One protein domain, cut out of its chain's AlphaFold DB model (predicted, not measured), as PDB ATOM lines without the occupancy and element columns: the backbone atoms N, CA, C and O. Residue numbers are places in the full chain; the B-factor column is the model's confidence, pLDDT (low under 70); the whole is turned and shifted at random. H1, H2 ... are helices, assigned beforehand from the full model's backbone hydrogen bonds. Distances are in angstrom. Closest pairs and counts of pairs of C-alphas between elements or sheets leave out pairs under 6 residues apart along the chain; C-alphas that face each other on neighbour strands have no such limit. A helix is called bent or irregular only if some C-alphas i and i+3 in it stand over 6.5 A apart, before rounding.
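AT A GLANCE: This is residues 5 to 130 of the 131 residues of an uncharacterized protein of Sphingobacteriales bacterium (UniProt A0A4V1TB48). Two pairs of helices run side by side along the longest axis as a loose four-part bundle: the helical hairpin of H1 and H2, and beside it the long H5 with H3 and then short H4 in line. The long link of residues 20 to 38 loops out past one end, and residues 91 to 96 stick out. The printed part has 126 residues with five named helices, H1 to H5, no named strand, class all helix. It is loose, with a radius of gyration of the C-alphas of 17.5 A, and spans 63 by 34 by 20 A.

HOW THE PARTS SIT: Start at H1, residues 5 to 19; it touches H2, residues 39 to 63, closest at the C-alphas of Ser 5 and Ala 55, 4.4 A, a hairpin with a shallow tilt of 19 degrees, opposite ways. H3, residues 70 to 80, touches residues 107 to 118 alone of H5, residues 95 to 120, closest at C-alphas 76 and 111, 4.7 A, with a shallow tilt of 32 degrees, opposite ways. Residues 44 to 48 alone of H2 touch H4, residues 82 to 86, closest at C-alphas 47 and 83, 6.3 A. H1 and H5 are apart. Every O i to N i+4 pair is within hydrogen-bond range in H1, H2, H3 and H4; in H5 20 of 22 are.

IN THESE COORDINATES: Find C-alpha 5 at (23.810, 0.908, -101.752), where H1 begins, 21.0 A long. H2 is 36.1 A, H3 15.1 A and H4 6.4 A. H5, 39.3 A, ends at C-alpha 120, (30.526, -8.529, -90.813); it is only just irregular, with C-alphas 96 and 99 7.0 A apart.

THE WHOLE: The C-alphas farthest apart, of Gly 31 and Ser 128, are 65.5 A apart. The printed part has no cut; the link from H1 to H2 is long. Look for pLDDT under 70 in residues 20 to 37, 86 to 97 and 125 to 130.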
ATOM      1  N   SER A   5      24.094  -0.363-102.425       93.19
ATOM      2  CA  SER A   5      23.810   0.908-101.752       93.19
ATOM      3  C   SER A   5      22.780   1.763-102.493       93.19
ATOM      4  O   SER A   5      21.904   2.352-101.866       93.19
ATOM      5  N   PHE A   6      22.838   1.783-103.826       94.25
ATOM      6  CA  PHE A   6      21.920   2.566-104.651       94.25
ATOM      7  C   PHE A   6      20.487   2.022-104.604       94.25
ATOM      8  O   PHE A   6      19.540   2.799-104.557       94.25
ATOM      9  N   VAL A   7      20.320   0.696-104.544       94.69
ATOM     10  CA  VAL A   7      18.993   0.068-104.418       94.69
ATOM     11  C   VAL A   7      18.318   0.486-103.111       94.69
ATOM     12  O   VAL A   7      17.169   0.919-103.124       94.69
ATOM     13  N   PHE A   8      19.039   0.424-101.990       94.62
ATOM     14  CA  PHE A   8      18.495   0.833-100.692       94.62
ATOM     15  C   PHE A   8      18.265   2.347-100.593       94.62
ATOM     16  O   PHE A   8      17.316   2.765 -99.939       94.62
ATOM     17  N   LEU A   9      19.061   3.168-101.289       95.62
ATOM     18  CA  LEU A   9      18.811   4.610-101.391       95.62
ATOM     19  C   LEU A   9      17.506   4.913-102.147       95.62
ATOM     20  O   LEU A   9      16.742   5.780-101.721       95.62
ATOM     21  N   ILE A  10      17.229   4.189-103.238       94.75
ATOM     22  CA  ILE A  10      15.953   4.296-103.962       94.75
ATOM     23  C   ILE A  10      14.798   3.902-103.040       94.75
ATOM     24  O   ILE A  10      13.844   4.666-102.913       94.75
ATOM     25  N   LEU A  11      14.892   2.754-102.359       93.19
ATOM     26  CA  LEU A  11      13.845   2.310-101.432       93.19
ATOM     27  C   LEU A  11      13.623   3.304-100.291       93.19
ATOM     28  O   LEU A  11      12.480   3.609 -99.977       93.19
ATOM     29  N   PHE A  12      14.692   3.846 -99.707       94.00
ATOM     30  CA  PHE A  12      14.595   4.894 -98.694       94.00
ATOM     31  C   PHE A  12      13.838   6.115 -99.223       94.00
ATOM     32  O   PHE A  12      12.917   6.595 -98.571       94.00
ATOM     33  N   THR A  13      14.180   6.576-100.427       92.62
ATOM     34  CA  THR A  13      13.542   7.739-101.058       92.62
ATOM     35  C   THR A  13      12.048   7.494-101.289       92.62
ATOM     36  O   THR A  13      11.226   8.328-100.916       92.62
ATOM     37  N   ILE A  14      11.684   6.327-101.835       90.25
ATOM     38  CA  ILE A  14      10.280   5.915-102.006       90.25
ATOM     39  C   ILE A  14       9.572   5.854-100.645       90.25
ATOM     40  O   ILE A  14       8.466   6.372-100.512       90.25
ATOM     41  N   GLY A  15      10.223   5.278 -99.630       87.38
ATOM     42  CA  GLY A  15       9.727   5.203 -98.256       87.38
ATOM     43  C   GLY A  15       9.403   6.577 -97.679       87.38
ATOM     44  O   GLY A  15       8.282   6.796 -97.222       87.38
ATOM     45  N   VAL A  16      10.333   7.531 -97.782       88.50
ATOM     46  CA  VAL A  16      10.124   8.920 -97.347       88.50
ATOM     47  C   VAL A  16       8.909   9.531 -98.044       88.50
ATOM     48  O   VAL A  16       8.022  10.023 -97.354       88.50
ATOM     49  N   PHE A  17       8.812   9.447 -99.376       84.12
ATOM     50  CA  PHE A  17       7.661   9.998-100.104       84.12
ATOM     51  C   PHE A  17       6.335   9.327 -99.727       84.12
ATOM     52  O   PHE A  17       5.325  10.016 -99.613       84.12
ATOM     53  N   SER A  18       6.334   8.014 -99.479       76.31
ATOM     54  CA  SER A  18       5.137   7.292 -99.029       76.31
ATOM     55  C   SER A  18       4.695   7.686 -97.615       76.31
ATOM     56  O   SER A  18       3.500   7.708 -97.332       76.31
ATOM     57  N   ALA A  19       5.634   8.064 -96.743       74.19
ATOM     58  CA  ALA A  19       5.334   8.514 -95.388       74.19
ATOM     59  C   ALA A  19       4.853   9.972 -95.312       74.19
ATOM     60  O   ALA A  19       4.266  10.348 -94.310       74.19
ATOM     61  N   VAL A  20       5.031  10.802 -96.345       65.12
ATOM     62  CA  VAL A  20       4.516  12.193 -96.353       65.12
ATOM     63  C   VAL A  20       2.988  12.255 -96.610       65.12
ATOM     64  O   VAL A  20       2.415  13.333 -96.740       65.12
ATOM     65  N   HIS A  21       2.285  11.115 -96.658       56.28
ATOM     66  CA  HIS A  21       0.832  11.060 -96.876       56.28
ATOM     67  C   HIS A  21       0.026  11.601 -95.658       56.28
ATOM     68  O   HIS A  21       0.459  11.422 -94.517       56.28
ATOM     69  N   PRO A  22      -1.164  12.223 -95.841       49.28
ATOM     70  CA  PRO A  22      -1.855  13.024 -94.810       49.28
ATOM     71  C   PRO A  22      -2.351  12.282 -93.556       49.28
ATOM     72  O   PRO A  22      -2.814  12.920 -92.617       49.28
ATOM     73  N   GLU A  23      -2.266  10.951 -93.506       49.75
ATOM     74  CA  GLU A  23      -2.678  10.151 -92.339       49.75
ATOM     75  C   GLU A  23      -1.696  10.235 -91.160       49.75
ATOM     76  O   GLU A  23      -1.988   9.763 -90.061       49.75
ATOM     77  N   LEU A  24      -0.551  10.894 -91.356       51.38
ATOM     78  CA  LEU A  24       0.376  11.307 -90.300       51.38
ATOM     79  C   LEU A  24      -0.120  12.562 -89.550       51.38
ATOM     80  O   LEU A  24       0.677  13.356 -89.053       51.38
ATOM     81  N   ALA A  25      -1.441  12.740 -89.464       51.84
ATOM     82  CA  ALA A  25      -2.076  13.747 -88.632       51.84
ATOM     83  C   ALA A  25      -1.784  13.413 -87.166       51.84
ATOM     84  O   ALA A  25      -2.431  12.577 -86.536       51.84
ATOM     85  N   ALA A  26      -0.740  14.039 -86.640       54.34
ATOM     86  CA  ALA A  26      -0.424  13.956 -85.239       54.34
ATOM     87  C   ALA A  26      -1.558  14.607 -84.442       54.34
ATOM     88  O   ALA A  26      -1.915  15.762 -84.682       54.34
ATOM     89  N   SER A  27      -2.142  13.858 -83.510       52.06
ATOM     90  CA  SER A  27      -3.130  14.423 -82.603       52.06
ATOM     91  C   SER A  27      -2.388  15.269 -81.573       52.06
ATOM     92  O   SER A  27      -1.617  14.743 -80.767       52.06
ATOM     93  N   VAL A  28      -2.572  16.586 -81.638       55.81
ATOM     94  CA  VAL A  28      -2.112  17.513 -80.602       55.81
ATOM     95  C   VAL A  28      -3.232  17.600 -79.574       55.81
ATOM     96  O   VAL A  28      -4.313  18.103 -79.877       55.81
ATOM     97  N   VAL A  29      -3.003  17.080 -78.368       57.09
ATOM     98  CA  VAL A  29      -3.959  17.233 -77.267       57.09
ATOM     99  C   VAL A  29      -3.912  18.699 -76.818       57.09
ATOM    100  O   VAL A  29      -2.836  19.171 -76.447       57.09
ATOM    101  N   PRO A  30      -5.027  19.453 -76.846       51.41
ATOM    102  CA  PRO A  30      -5.016  20.853 -76.437       51.41
ATOM    103  C   PRO A  30      -4.490  21.008 -75.000       51.41
ATOM    104  O   PRO A  30      -5.026  20.402 -74.073       51.41
ATOM    105  N   GLY A  31      -3.434  21.806 -74.821       61.75
ATOM    106  CA  GLY A  31      -2.764  22.023 -73.530       61.75
ATOM    107  C   GLY A  31      -1.567  21.106 -73.254       61.75
ATOM    108  O   GLY A  31      -0.928  21.252 -72.216       61.75
ATOM    109  N   TRP A  32      -1.254  20.176 -74.158       56.69
ATOM    110  CA  TRP A  32      -0.032  19.380 -74.124       56.69
ATOM    111  C   TRP A  32       0.864  19.809 -75.290       56.69
ATOM    112  O   TRP A  32       0.478  19.679 -76.448       56.69
ATOM    113  N   ASP A  33       2.090  20.252 -75.004       58.81
ATOM    114  CA  ASP A  33       3.116  20.522 -76.029       58.81
ATOM    115  C   ASP A  33       3.716  19.223 -76.617       58.81
ATOM    116  O   ASP A  33       4.815  19.216 -77.175       58.81
ATOM    117  N   THR A  34       3.039  18.082 -76.456       57.22
ATOM    118  CA  THR A  34       3.541  16.762 -76.837       57.22
ATOM    119  C   THR A  34       2.772  16.172 -78.011       57.22
ATOM    120  O   THR A  34       1.560  15.972 -77.994       57.22
ATOM    121  N   LEU A  35       3.540  15.853 -79.050       62.03
ATOM    122  CA  LEU A  35       3.105  15.128 -80.233       62.03
ATOM    123  C   LEU A  35       2.908  13.645 -79.884       62.03
ATOM    124  O   LEU A  35       3.887  12.954 -79.589       62.03
ATOM    125  N   ILE A  36       1.679  13.125 -79.945       65.12
ATOM    126  CA  ILE A  36       1.437  11.683 -79.784       65.12
ATOM    127  C   ILE A  36       1.426  11.036 -81.168       65.12
ATOM    128  O   ILE A  36       0.460  11.148 -81.925       65.12
ATOM    129  N   LEU A  37       2.519  10.350 -81.504       67.00
ATOM    130  CA  LEU A  37       2.585   9.508 -82.695       67.00
ATOM    131  C   LEU A  37       1.978   8.133 -82.386       67.00
ATOM    132  O   LEU A  37       2.380   7.502 -81.405       67.00
ATOM    133  N   PRO A  38       1.060   7.619 -83.222       70.12
ATOM    134  CA  PRO A  38       0.600   6.242 -83.109       70.12
ATOM    135  C   PRO A  38       1.789   5.262 -83.152       70.12
ATOM    136  O   PRO A  38       2.696   5.462 -83.966       70.12
ATOM    137  N   PRO A  39       1.789   4.168 -82.365       71.12
ATOM    138  CA  PRO A  39       2.878   3.186 -82.370       71.12
ATOM    139  C   PRO A  39       3.255   2.685 -83.773       71.12
ATOM    140  O   PRO A  39       4.436   2.558 -84.086       71.12
ATOM    141  N   ARG A  40       2.265   2.497 -84.660       71.62
ATOM    142  CA  ARG A  40       2.485   2.112 -86.068       71.62
ATOM    143  C   ARG A  40       3.348   3.114 -86.840       71.62
ATOM    144  O   ARG A  40       4.216   2.725 -87.610       71.62
ATOM    145  N   THR A  41       3.145   4.407 -86.600       75.62
ATOM    146  CA  THR A  41       3.874   5.487 -87.268       75.62
ATOM    147  C   THR A  41       5.330   5.493 -86.826       75.62
ATOM    148  O   THR A  41       6.223   5.674 -87.649       75.62
ATOM    149  N   ILE A  42       5.584   5.225 -85.543       78.19
ATOM    150  CA  ILE A  42       6.942   5.089 -85.007       78.19
ATOM    151  C   ILE A  42       7.661   3.911 -85.678       78.19
ATOM    152  O   ILE A  42       8.803   4.062 -86.112       78.19
ATOM    153  N   VAL A  43       6.991   2.760 -85.814       79.56
ATOM    154  CA  VAL A  43       7.564   1.571 -86.470       79.56
ATOM    155  C   VAL A  43       7.852   1.829 -87.951       79.56
ATOM    156  O   VAL A  43       8.953   1.523 -88.411       79.56
ATOM    157  N   LEU A  44       6.922   2.449 -88.680       80.38
ATOM    158  CA  LEU A  44       7.113   2.812 -90.087       80.38
ATOM    159  C   LEU A  44       8.294   3.779 -90.269       80.38
ATOM    160  O   LEU A  44       9.162   3.546 -91.111       80.38
ATOM    161  N   LEU A  45       8.368   4.840 -89.459       84.94
ATOM    162  CA  LEU A  45       9.476   5.800 -89.502       84.94
ATOM    163  C   LEU A  45      10.816   5.128 -89.191       84.94
ATOM    164  O   LEU A  45      11.803   5.385 -89.882       84.94
ATOM    165  N   PHE A  46      10.848   4.243 -88.192       87.88
ATOM    166  CA  PHE A  46      12.035   3.455 -87.867       87.88
ATOM    167  C   PHE A  46      12.479   2.597 -89.055       87.88
ATOM    168  O   PHE A  46      13.653   2.604 -89.422       87.88
ATOM    169  N   GLN A  47      11.546   1.890 -89.687       88.12
ATOM    170  CA  GLN A  47      11.819   1.041 -90.841       88.12
ATOM    171  C   GLN A  47      12.331   1.833 -92.052       88.12
ATOM    172  O   GLN A  47      13.298   1.418 -92.693       88.12
ATOM    173  N   ILE A  48      11.742   2.997 -92.341       90.56
ATOM    174  CA  ILE A  48      12.216   3.892 -93.405       90.56
ATOM    175  C   ILE A  48      13.620   4.394 -93.078       90.56
ATOM    176  O   ILE A  48      14.525   4.266 -93.903       90.56
ATOM    177  N   LEU A  49      13.843   4.908 -91.867       93.06
ATOM    178  CA  LEU A  49      15.166   5.357 -91.433       93.06
ATOM    179  C   LEU A  49      16.205   4.236 -91.573       93.06
ATOM    180  O   LEU A  49      17.329   4.473 -92.022       93.06
ATOM    181  N   TRP A  50      15.810   3.003 -91.257       94.44
ATOM    182  CA  TRP A  50      16.656   1.829 -91.389       94.44
ATOM    183  C   TRP A  50      17.068   1.537 -92.839       94.44
ATOM    184  O   TRP A  50      18.224   1.180 -93.070       94.44
ATOM    185  N   LEU A  51      16.200   1.762 -93.835       94.81
ATOM    186  CA  LEU A  51      16.581   1.677 -95.257       94.81
ATOM    187  C   LEU A  51      17.708   2.665 -95.601       94.81
ATOM    188  O   LEU A  51      18.650   2.312 -96.316       94.81
ATOM    189  N   GLY A  52      17.646   3.882 -95.051       95.94
ATOM    190  CA  GLY A  52      18.705   4.883 -95.191       95.94
ATOM    191  C   GLY A  52      20.020   4.424 -94.553       95.94
ATOM    192  O   GLY A  52      21.078   4.481 -95.186       95.94
ATOM    193  N   VAL A  53      19.958   3.882 -93.333       96.50
ATOM    194  CA  VAL A  53      21.121   3.297 -92.640       96.50
ATOM    195  C   VAL A  53      21.717   2.137 -93.446       96.50
ATOM    196  O   VAL A  53      22.933   2.086 -93.646       96.50
ATOM    197  N   ALA A  54      20.885   1.240 -93.975       95.62
ATOM    198  CA  ALA A  54      21.313   0.137 -94.827       95.62
ATOM    199  C   ALA A  54      22.039   0.635 -96.087       95.62
ATOM    200  O   ALA A  54      23.109   0.113 -96.418       95.62
ATOM    201  N   ALA A  55      21.518   1.672 -96.756       96.19
ATOM    202  CA  ALA A  55      22.166   2.285 -97.917       96.19
ATOM    203  C   ALA A  55      23.582   2.789 -97.579       96.19
ATOM    204  O   ALA A  55      24.535   2.501 -98.312       96.19
ATOM    205  N   VAL A  56      23.738   3.466 -96.435       97.00
ATOM    206  CA  VAL A  56      25.036   3.952 -95.939       97.00
ATOM    207  C   VAL A  56      25.981   2.792 -95.618       97.00
ATOM    208  O   VAL A  56      27.137   2.808 -96.046       97.00
ATOM    209  N   ILE A  57      25.517   1.758 -94.912       95.88
ATOM    210  CA  ILE A  57      26.347   0.597 -94.552       95.88
ATOM    211  C   ILE A  57      26.830  -0.145 -95.804       95.88
ATOM    212  O   ILE A  57      28.019  -0.473 -95.901       95.88
ATOM    213  N   TYR A  58      25.950  -0.379 -96.784       94.75
ATOM    214  CA  TYR A  58      26.352  -0.968 -98.062       94.75
ATOM    215  C   TYR A  58      27.379  -0.089 -98.773       94.75
ATOM    216  O   TYR A  58      28.403  -0.606 -99.217       94.75
ATOM    217  N   TYR A  59      27.166   1.229 -98.816       94.62
ATOM    218  CA  TYR A  59      28.095   2.160 -99.457       94.62
ATOM    219  C   TYR A  59      29.485   2.110 -98.811       94.62
ATOM    220  O   TYR A  59      30.495   1.997 -99.509       94.62
ATOM    221  N   LEU A  60      29.554   2.137 -97.479       94.56
ATOM    222  CA  LEU A  60      30.818   2.047 -96.744       94.56
ATOM    223  C   LEU A  60      31.507   0.692 -96.949       94.56
ATOM    224  O   LEU A  60      32.732   0.636 -97.068       94.56
ATOM    225  N   THR A  61      30.735  -0.394 -97.019       92.38
ATOM    226  CA  THR A  61      31.257  -1.746 -97.274       92.38
ATOM    227  C   THR A  61      31.847  -1.849 -98.683       92.38
ATOM    228  O   THR A  61      32.986  -2.294 -98.845       92.38
ATOM    229  N   GLU A  62      31.124  -1.346 -99.686       91.25
ATOM    230  CA  GLU A  62      31.570  -1.283-101.081       91.25
ATOM    231  C   GLU A  62      32.805  -0.382-101.239       91.25
ATOM    232  O   GLU A  62      33.757  -0.758-101.925       91.25
ATOM    233  N   ARG A  63      32.843   0.776-100.561       90.62
ATOM    234  CA  ARG A  63      33.988   1.709-100.573       90.62
ATOM    235  C   ARG A  63      35.254   1.081 -99.988       90.62
ATOM    236  O   ARG A  63      36.349   1.389-100.446       90.62
ATOM    237  N   LYS A  64      35.120   0.168 -99.020       90.56
ATOM    238  CA  LYS A  64      36.236  -0.622 -98.465       90.56
ATOM    239  C   LYS A  64      36.686  -1.773 -99.383       90.56
ATOM    240  O   LYS A  64      37.521  -2.579 -98.971       90.56
ATOM    241  N   GLY A  65      36.126  -1.890-100.591       87.06
ATOM    242  CA  GLY A  65      36.434  -2.967-101.534       87.06
ATOM    243  C   GLY A  65      35.950  -4.339-101.064       87.06
ATOM    244  O   GLY A  65      36.473  -5.366-101.502       87.06
ATOM    245  N   ARG A  66      34.985  -4.380-100.140       88.94
ATOM    246  CA  ARG A  66      34.367  -5.617 -99.659       88.94
ATOM    247  C   ARG A  66      33.039  -5.829-100.368       88.94
ATOM    248  O   ARG A  66      32.353  -4.866-100.706       88.94
ATOM    249  N   ALA A  67      32.678  -7.086-100.593       84.50
ATOM    250  CA  ALA A  67      31.379  -7.433-101.154       84.50
ATOM    251  C   ALA A  67      30.609  -8.345-100.207       84.50
ATOM    252  O   ALA A  67      31.123  -9.357 -99.733       84.50
ATOM    253  N   VAL A  68      29.356  -7.971 -99.967       90.25
ATOM    254  CA  VAL A  68      28.361  -8.838 -99.341       90.25
ATOM    255  C   VAL A  68      27.908  -9.869-100.378       90.25
ATOM    256  O   VAL A  68      27.835  -9.569-101.572       90.25
ATOM    257  N   SER A  69      27.619 -11.094 -99.936       91.12
ATOM    258  CA  SER A  69      27.072 -12.143-100.806       91.12
ATOM    259  C   SER A  69      25.768 -11.688-101.472       91.12
ATOM    260  O   SER A  69      24.900 -11.116-100.815       91.12
ATOM    261  N   GLN A  70      25.593 -12.013-102.757       90.56
ATOM    262  CA  GLN A  70      24.357 -11.747-103.508       90.56
ATOM    263  C   GLN A  70      23.124 -12.372-102.842       90.56
ATOM    264  O   GLN A  70      22.040 -11.797-102.881       90.56
ATOM    265  N   ILE A  71      23.283 -13.538-102.211       92.94
ATOM    266  CA  ILE A  71      22.190 -14.221-101.507       92.94
ATOM    267  C   ILE A  71      21.764 -13.402-100.283       92.94
ATOM    268  O   ILE A  71      20.581 -13.124-100.114       92.94
ATOM    269  N   CYS A  72      22.730 -12.950 -99.476       93.44
ATOM    270  CA  CYS A  72      22.470 -12.090 -98.320       93.44
ATOM    271  C   CYS A  72      21.801 -10.775 -98.748       93.44
ATOM    272  O   CYS A  72      20.801 -10.378 -98.154       93.44
ATOM    273  N   PHE A  73      22.286 -10.157 -99.832       93.56
ATOM    274  CA  PHE A  73      21.666  -8.963-100.400       93.56
ATOM    275  C   PHE A  73      20.203  -9.200-100.795       93.56
ATOM    276  O   PHE A  73      19.345  -8.412-100.408       93.56
ATOM    277  N   LYS A  74      19.893 -10.292-101.506       94.69
ATOM    278  CA  LYS A  74      18.517 -10.621-101.919       94.69
ATOM    279  C   LYS A  74      17.590 -10.870-100.726       94.69
ATOM    280  O   LYS A  74      16.470 -10.368-100.731       94.69
ATOM    281  N   ILE A  75      18.057 -11.597 -99.707       96.00
ATOM    282  CA  ILE A  75      17.283 -11.840 -98.478       96.00
ATOM    283  C   ILE A  75      17.001 -10.517 -97.761       96.00
ATOM    284  O   ILE A  75      15.855 -10.242 -97.404       96.00
ATOM    285  N   HIS A  76      18.021  -9.672 -97.595       96.50
ATOM    286  CA  HIS A  76      17.867  -8.364 -96.964       96.50
ATOM    287  C   HIS A  76      16.932  -7.450 -97.769       96.50
ATOM    288  O   HIS A  76      16.070  -6.787 -97.200       96.50
ATOM    289  N   LEU A  77      17.057  -7.440 -99.096       95.25
ATOM    290  CA  LEU A  77      16.188  -6.661 -99.967       95.25
ATOM    291  C   LEU A  77      14.728  -7.092 -99.807       95.25
ATOM    292  O   LEU A  77      13.884  -6.256 -99.506       95.25
ATOM    293  N   PHE A  78      14.441  -8.389 -99.949       95.38
ATOM    294  CA  PHE A  78      13.076  -8.912 -99.881       95.38
ATOM    295  C   PHE A  78      12.432  -8.679 -98.510       95.38
ATOM    296  O   PHE A  78      11.312  -8.187 -98.421       95.38
ATOM    297  N   SER A  79      13.165  -8.960 -97.433       95.06
ATOM    298  CA  SER A  79      12.693  -8.704 -96.066       95.06
ATOM    299  C   SER A  79      12.456  -7.220 -95.779       95.06
ATOM    300  O   SER A  79      11.544  -6.892 -95.027       95.06
ATOM    301  N   SER A  80      13.210  -6.316 -96.408       93.00
ATOM    302  CA  SER A  80      13.029  -4.867 -96.257       93.00
ATOM    303  C   SER A  80      11.866  -4.303 -97.076       93.00
ATOM    304  O   SER A  80      11.459  -3.170 -96.845       93.00
ATOM    305  N   LEU A  81      11.286  -5.070 -98.007       91.00
ATOM    306  CA  LEU A  81      10.067  -4.653 -98.713       91.00
ATOM    307  C   LEU A  81       8.809  -4.769 -97.842       91.00
ATOM    308  O   LEU A  81       7.794  -4.155 -98.164       91.00
ATOM    309  N   THR A  82       8.877  -5.498 -96.722       86.88
ATOM    310  CA  THR A  82       7.773  -5.599 -95.748       86.88
ATOM    311  C   THR A  82       7.318  -4.231 -95.225       86.88
ATOM    312  O   THR A  82       6.139  -4.064 -94.925       86.88
ATOM    313  N   VAL A  83       8.212  -3.234 -95.237       77.12
ATOM    314  CA  VAL A  83       7.942  -1.825 -94.897       77.12
ATOM    315  C   VAL A  83       6.785  -1.232 -95.704       77.12
ATOM    316  O   VAL A  83       5.956  -0.509 -95.161       77.12
ATOM    317  N   PHE A  84       6.687  -1.569 -96.991       76.62
ATOM    318  CA  PHE A  84       5.644  -1.050 -97.889       76.62
ATOM    319  C   PHE A  84       4.341  -1.852 -97.824       76.62
ATOM    320  O   PHE A  84       3.286  -1.415 -98.287       76.62
ATOM    321  N   VAL A  85       4.412  -3.059 -97.269       75.75
ATOM    322  CA  VAL A  85       3.254  -3.933 -97.099       75.75
ATOM    323  C   VAL A  85       2.466  -3.489 -95.865       75.75
ATOM    324  O   VAL A  85       1.247  -3.343 -95.942       75.75
ATOM    325  N   ASP A  86       3.159  -3.181 -94.766       64.19
ATOM    326  CA  ASP A  86       2.552  -2.717 -93.510       64.19
ATOM    327  C   ASP A  86       1.796  -1.384 -93.680       64.19
ATOM    328  O   ASP A  86       0.664  -1.244 -93.216       64.19
ATOM    329  N   SER A  87       2.340  -0.441 -94.465       57.56
ATOM    330  CA  SER A  87       1.677   0.839 -94.767       57.56
ATOM    331  C   SER A  87       0.347   0.692 -95.519       57.56
ATOM    332  O   SER A  87      -0.496   1.580 -95.454       57.56
ATOM    333  N   THR A  88       0.131  -0.429 -96.216       56.97
ATOM    334  CA  THR A  88      -1.095  -0.686 -96.996       56.97
ATOM    335  C   THR A  88      -2.193  -1.341 -96.145       56.97
ATOM    336  O   THR A  88      -3.385  -1.196 -96.422       56.97
ATOM    337  N   PHE A  89      -1.825  -2.040 -95.065       53.91
ATOM    338  CA  PHE A  89      -2.778  -2.708 -94.173       53.91
ATOM    339  C   PHE A  89      -3.483  -1.755 -93.186       53.91
ATOM    340  O   PHE A  89      -4.421  -2.180 -92.508       53.91
ATOM    341  N   ALA A  90      -3.106  -0.473 -93.157       50.50
ATOM    342  CA  ALA A  90      -3.626   0.555 -92.250       50.50
ATOM    343  C   ALA A  90      -5.119   0.917 -92.431       50.50
ATOM    344  O   ALA A  90      -5.671   1.603 -91.576       50.50
ATOM    345  N   VAL A  91      -5.773   0.440 -93.498       48.78
ATOM    346  CA  VAL A  91      -7.144   0.842 -93.877       48.78
ATOM    347  C   VAL A  91      -8.255   0.002 -93.208       48.78
ATOM    348  O   VAL A  91      -9.418   0.380 -93.284       48.78
ATOM    349  N   PHE A  92      -7.956  -1.118 -92.526       47.72
ATOM    350  CA  PHE A  92      -9.012  -1.989 -91.962       47.72
ATOM    351  C   PHE A  92      -8.690  -2.512 -90.549       47.72
ATOM    352  O   PHE A  92      -7.694  -3.212 -90.354       47.72
ATOM    353  N   GLU A  93      -9.560  -2.197 -89.581       53.78
ATOM    354  CA  GLU A  93      -9.490  -2.557 -88.152       53.78
ATOM    355  C   GLU A  93      -9.911  -4.012 -87.860       53.78
ATOM    356  O   GLU A  93     -10.828  -4.262 -87.083       53.78
ATOM    357  N   ASP A  94      -9.260  -5.000 -88.477       60.66
ATOM    358  CA  ASP A  94      -9.654  -6.405 -88.298       60.66
ATOM    359  C   ASP A  94      -8.675  -7.186 -87.405       60.66
ATOM    360  O   ASP A  94      -7.484  -7.316 -87.713       60.66
ATOM    361  N   HIS A  95      -9.178  -7.767 -86.309       59.56
ATOM    362  CA  HIS A  95      -8.402  -8.535 -85.315       59.56
ATOM    363  C   HIS A  95      -7.655  -9.742 -85.923       59.56
ATOM    364  O   HIS A  95      -6.661 -10.220 -85.373       59.56
ATOM    365  N   LEU A  96      -8.092 -10.199 -87.099       59.44
ATOM    366  CA  LEU A  96      -7.478 -11.275 -87.877       59.44
ATOM    367  C   LEU A  96      -6.134 -10.883 -88.529       59.44
ATOM    368  O   LEU A  96      -5.438 -11.757 -89.047       59.44
ATOM    369  N   ARG A  97      -5.726  -9.604 -88.490       67.50
ATOM    370  CA  ARG A  97      -4.458  -9.126 -89.081       67.50
ATOM    371  C   ARG A  97      -3.254  -9.163 -88.138       67.50
ATOM    372  O   ARG A  97      -2.124  -9.099 -88.622       67.50
ATOM    373  N   ILE A  98      -3.459  -9.330 -86.826       73.62
ATOM    374  CA  ILE A  98      -2.365  -9.386 -85.835       73.62
ATOM    375  C   ILE A  98      -1.319 -10.462 -86.194       73.62
ATOM    376  O   ILE A  98      -0.130 -10.133 -86.213       73.62
ATOM    377  N   PRO A  99      -1.697 -11.706 -86.563       80.75
ATOM    378  CA  PRO A  99      -0.717 -12.714 -86.969       80.75
ATOM    379  C   PRO A  99       0.092 -12.298 -88.204       80.75
ATOM    380  O   PRO A  99       1.295 -12.541 -88.262       80.75
ATOM    381  N   GLY A 100      -0.543 -11.631 -89.175       80.50
ATOM    382  CA  GLY A 100       0.120 -11.148 -90.389       80.50
ATOM    383  C   GLY A 100       1.199 -10.108 -90.090       80.50
ATOM    384  O   GLY A 100       2.320 -10.230 -90.581       80.50
ATOM    385  N   ILE A 101       0.896  -9.139 -89.224       78.31
ATOM    386  CA  ILE A 101       1.854  -8.110 -88.784       78.31
ATOM    387  C   ILE A 101       3.041  -8.756 -88.055       78.31
ATOM    388  O   ILE A 101       4.197  -8.451 -88.353       78.31
ATOM    389  N   VAL A 102       2.776  -9.707 -87.152       83.19
ATOM    390  CA  VAL A 102       3.832 -10.443 -86.435       83.19
ATOM    391  C   VAL A 102       4.741 -11.201 -87.407       83.19
ATOM    392  O   VAL A 102       5.966 -11.163 -87.257       83.19
ATOM    393  N   ILE A 103       4.173 -11.850 -88.426       87.88
ATOM    394  CA  ILE A 103       4.942 -12.548 -89.466       87.88
ATOM    395  C   ILE A 103       5.806 -11.559 -90.257       87.88
ATOM    396  O   ILE A 103       7.000 -11.808 -90.433       87.88
ATOM    397  N   LEU A 104       5.247 -10.427 -90.695       87.31
ATOM    398  CA  LEU A 104       5.983  -9.413 -91.456       87.31
ATOM    399  C   LEU A 104       7.155  -8.838 -90.653       87.31
ATOM    400  O   LEU A 104       8.273  -8.775 -91.170       87.31
ATOM    401  N   TYR A 105       6.946  -8.499 -89.380       86.00
ATOM    402  CA  TYR A 105       8.026  -8.016 -88.517       86.00
ATOM    403  C   TYR A 105       9.071  -9.093 -88.225       86.00
ATOM    404  O   TYR A 105      10.264  -8.795 -88.207       86.00
ATOM    405  N   SER A 106       8.658 -10.352 -88.079       90.81
ATOM    406  CA  SER A 106       9.595 -11.470 -87.929       90.81
ATOM    407  C   SER A 106      10.474 -11.630 -89.173       90.81
ATOM    408  O   SER A 106      11.692 -11.757 -89.058       90.81
ATOM    409  N   ILE A 107       9.881 -11.547 -90.371       93.75
ATOM    410  CA  ILE A 107      10.611 -11.573 -91.648       93.75
ATOM    411  C   ILE A 107      11.579 -10.390 -91.743       93.75
ATOM    412  O   ILE A 107      12.738 -10.584 -92.118       93.75
ATOM    413  N   PHE A 108      11.132  -9.184 -91.379       92.00
ATOM    414  CA  PHE A 108      11.979  -7.994 -91.356       92.00
ATOM    415  C   PHE A 108      13.198  -8.201 -90.448       92.00
ATOM    416  O   PHE A 108      14.329  -8.066 -90.914       92.00
ATOM    417  N   LEU A 109      12.993  -8.601 -89.187       92.62
ATOM    418  CA  LEU A 109      14.064  -8.804 -88.202       92.62
ATOM    419  C   LEU A 109      15.054  -9.904 -88.612       92.62
ATOM    420  O   LEU A 109      16.271  -9.731 -88.470       92.62
ATOM    421  N   LEU A 110      14.556 -11.018 -89.157       95.38
ATOM    422  CA  LEU A 110      15.400 -12.084 -89.704       95.38
ATOM    423  C   LEU A 110      16.257 -11.558 -90.859       95.38
ATOM    424  O   LEU A 110      17.464 -11.798 -90.904       95.38
ATOM    425  N   GLY A 111      15.651 -10.774 -91.747       95.88
ATOM    426  CA  GLY A 111      16.329 -10.067 -92.824       95.88
ATOM    427  C   GLY A 111      17.478  -9.181 -92.360       95.88
ATOM    428  O   GLY A 111      18.590  -9.275 -92.887       95.88
ATOM    429  N   GLN A 112      17.227  -8.373 -91.328       94.62
ATOM    430  CA  GLN A 112      18.239  -7.489 -90.743       94.62
ATOM    431  C   GLN A 112      19.374  -8.270 -90.077       94.62
ATOM    432  O   GLN A 112      20.545  -7.917 -90.218       94.62
ATOM    433  N   SER A 113      19.053  -9.382 -89.417       96.06
ATOM    434  CA  SER A 113      20.056 -10.268 -88.813       96.06
ATOM    435  C   SER A 113      20.971 -10.887 -89.877       96.06
ATOM    436  O   SER A 113      22.199 -10.872 -89.739       96.06
ATOM    437  N   VAL A 114      20.390 -11.368 -90.982       94.94
ATOM    438  CA  VAL A 114      21.141 -11.901 -92.131       94.94
ATOM    439  C   VAL A 114      22.017 -10.821 -92.765       94.94
ATOM    440  O   VAL A 114      23.174 -11.091 -93.091       94.94
ATOM    441  N   PHE A 115      21.499  -9.601 -92.911       95.00
ATOM    442  CA  PHE A 115      22.248  -8.460 -93.429       95.00
ATOM    443  C   PHE A 115      23.473  -8.128 -92.582       95.00
ATOM    444  O   PHE A 115      24.582  -8.080 -93.115       95.00
ATOM    445  N   LEU A 116      23.289  -7.928 -91.274       95.56
ATOM    446  CA  LEU A 116      24.384  -7.582 -90.371       95.56
ATOM    447  C   LEU A 116      25.457  -8.675 -90.387       95.56
ATOM    448  O   LEU A 116      26.634  -8.373 -90.583       95.56
ATOM    449  N   SER A 117      25.052  -9.946 -90.305       94.56
ATOM    450  CA  SER A 117      25.969 -11.086 -90.429       94.56
ATOM    451  C   SER A 117      26.735 -11.073 -91.758       94.56
ATOM    452  O   SER A 117      27.957 -11.259 -91.783       94.56
ATOM    453  N   GLY A 118      26.055 -10.778 -92.869       92.50
ATOM    454  CA  GLY A 118      26.674 -10.670 -94.190       92.50
ATOM    455  C   GLY A 118      27.650  -9.501 -94.329       92.50
ATOM    456  O   GLY A 118      28.676  -9.651 -94.994       92.50
ATOM    457  N   VAL A 119      27.376  -8.363 -93.686       93.06
ATOM    458  CA  VAL A 119      28.281  -7.202 -93.641       93.06
ATOM    459  C   VAL A 119      29.532  -7.517 -92.823       93.06
ATOM    460  O   VAL A 119      30.644  -7.255 -93.289       93.06
ATOM    461  N   PHE A 120      29.384  -8.122 -91.641       93.06
ATOM    462  CA  PHE A 120      30.526  -8.529 -90.813       93.06
ATOM    463  C   PHE A 120      31.366  -9.626 -91.477       93.06
ATOM    464  O   PHE A 120      32.592  -9.618 -91.366       93.06
ATOM    465  N   SER A 121      30.720 -10.511 -92.237       92.12
ATOM    466  CA  SER A 121      31.372 -11.589 -92.986       92.12
ATOM    467  C   SER A 121      31.860 -11.167 -94.379       92.12
ATOM    468  O   SER A 121      32.378 -12.003 -95.127       92.12
ATOM    469  N   ALA A 122      31.699  -9.897 -94.766       89.38
ATOM    470  CA  ALA A 122      32.052  -9.421 -96.099       89.38
ATOM    471  C   ALA A 122      33.567  -9.521 -96.333       89.38
ATOM    472  O   ALA A 122      34.380  -8.888 -95.650       89.38
ATOM    473  N   LYS A 123      33.957 -10.299 -97.344       82.75
ATOM    474  CA  LYS A 123      35.360 -10.501 -97.728       82.75
ATOM    475  C   LYS A 123      35.797  -9.431 -98.732       82.75
ATOM    476  O   LYS A 123      34.968  -8.846 -99.434       82.75
ATOM    477  N   LYS A 124      37.107  -9.157 -98.801       80.06
ATOM    478  CA  LYS A 124      37.683  -8.327 -99.875       80.06
ATOM    479  C   LYS A 124      37.330  -8.960-101.226       80.06
ATOM    480  O   LYS A 124      37.431 -10.177-101.370       80.06
ATOM    481  N   ARG A 125      36.906  -8.147-102.195       67.62
ATOM    482  CA  ARG A 125      36.651  -8.616-103.563       67.62
ATOM    483  C   ARG A 125      37.963  -9.102-104.173       67.62
ATOM    484  O   ARG A 125      38.872  -8.301-104.368       67.62
ATOM    485  N   ASN A 126      38.036 -10.387-104.509       56.06
ATOM    486  CA  ASN A 126      39.030 -10.858-105.463       56.06
ATOM    487  C   ASN A 126      38.549 -10.463-106.861       56.06
ATOM    488  O   ASN A 126      37.420 -10.765-107.247       56.06
ATOM    489  N   VAL A 127      39.406  -9.760-107.602       50.59
ATOM    490  CA  VAL A 127      39.124  -9.204-108.937       50.59
ATOM    491  C   VAL A 127      38.697 -10.288-109.945       50.59
ATOM    492  O   VAL A 127      38.024  -9.983-110.918       50.59
ATOM    493  N   SER A 128      38.983 -11.565-109.678       46.62
ATOM    494  CA  SER A 128      38.605 -12.704-110.523       46.62
ATOM    495  C   SER A 128      37.113 -13.062-110.536       46.62
ATOM    496  O   SER A 128      36.710 -13.866-111.363       46.62
ATOM    497  N   GLN A 129      36.282 -12.485-109.657       45.94
ATOM    498  CA  GLN A 129      34.823 -12.706-109.645       45.94
ATOM    499  C   GLN A 129      34.031 -11.602-110.378       45.94
ATOM    500  O   GLN A 129      32.837 -11.430-110.136       45.94
ATOM    501  N   LEU A 130      34.707 -10.803-111.213       43.16
ATOM    502  CA  LEU A 130      34.118  -9.724-112.022       43.16
ATOM    503  C   LEU A 130      33.804 -10.126-113.472       43.16
ATOM    504  O   LEU A 130      33.325  -9.273-114.217       43.16
TER     505      LEU A 130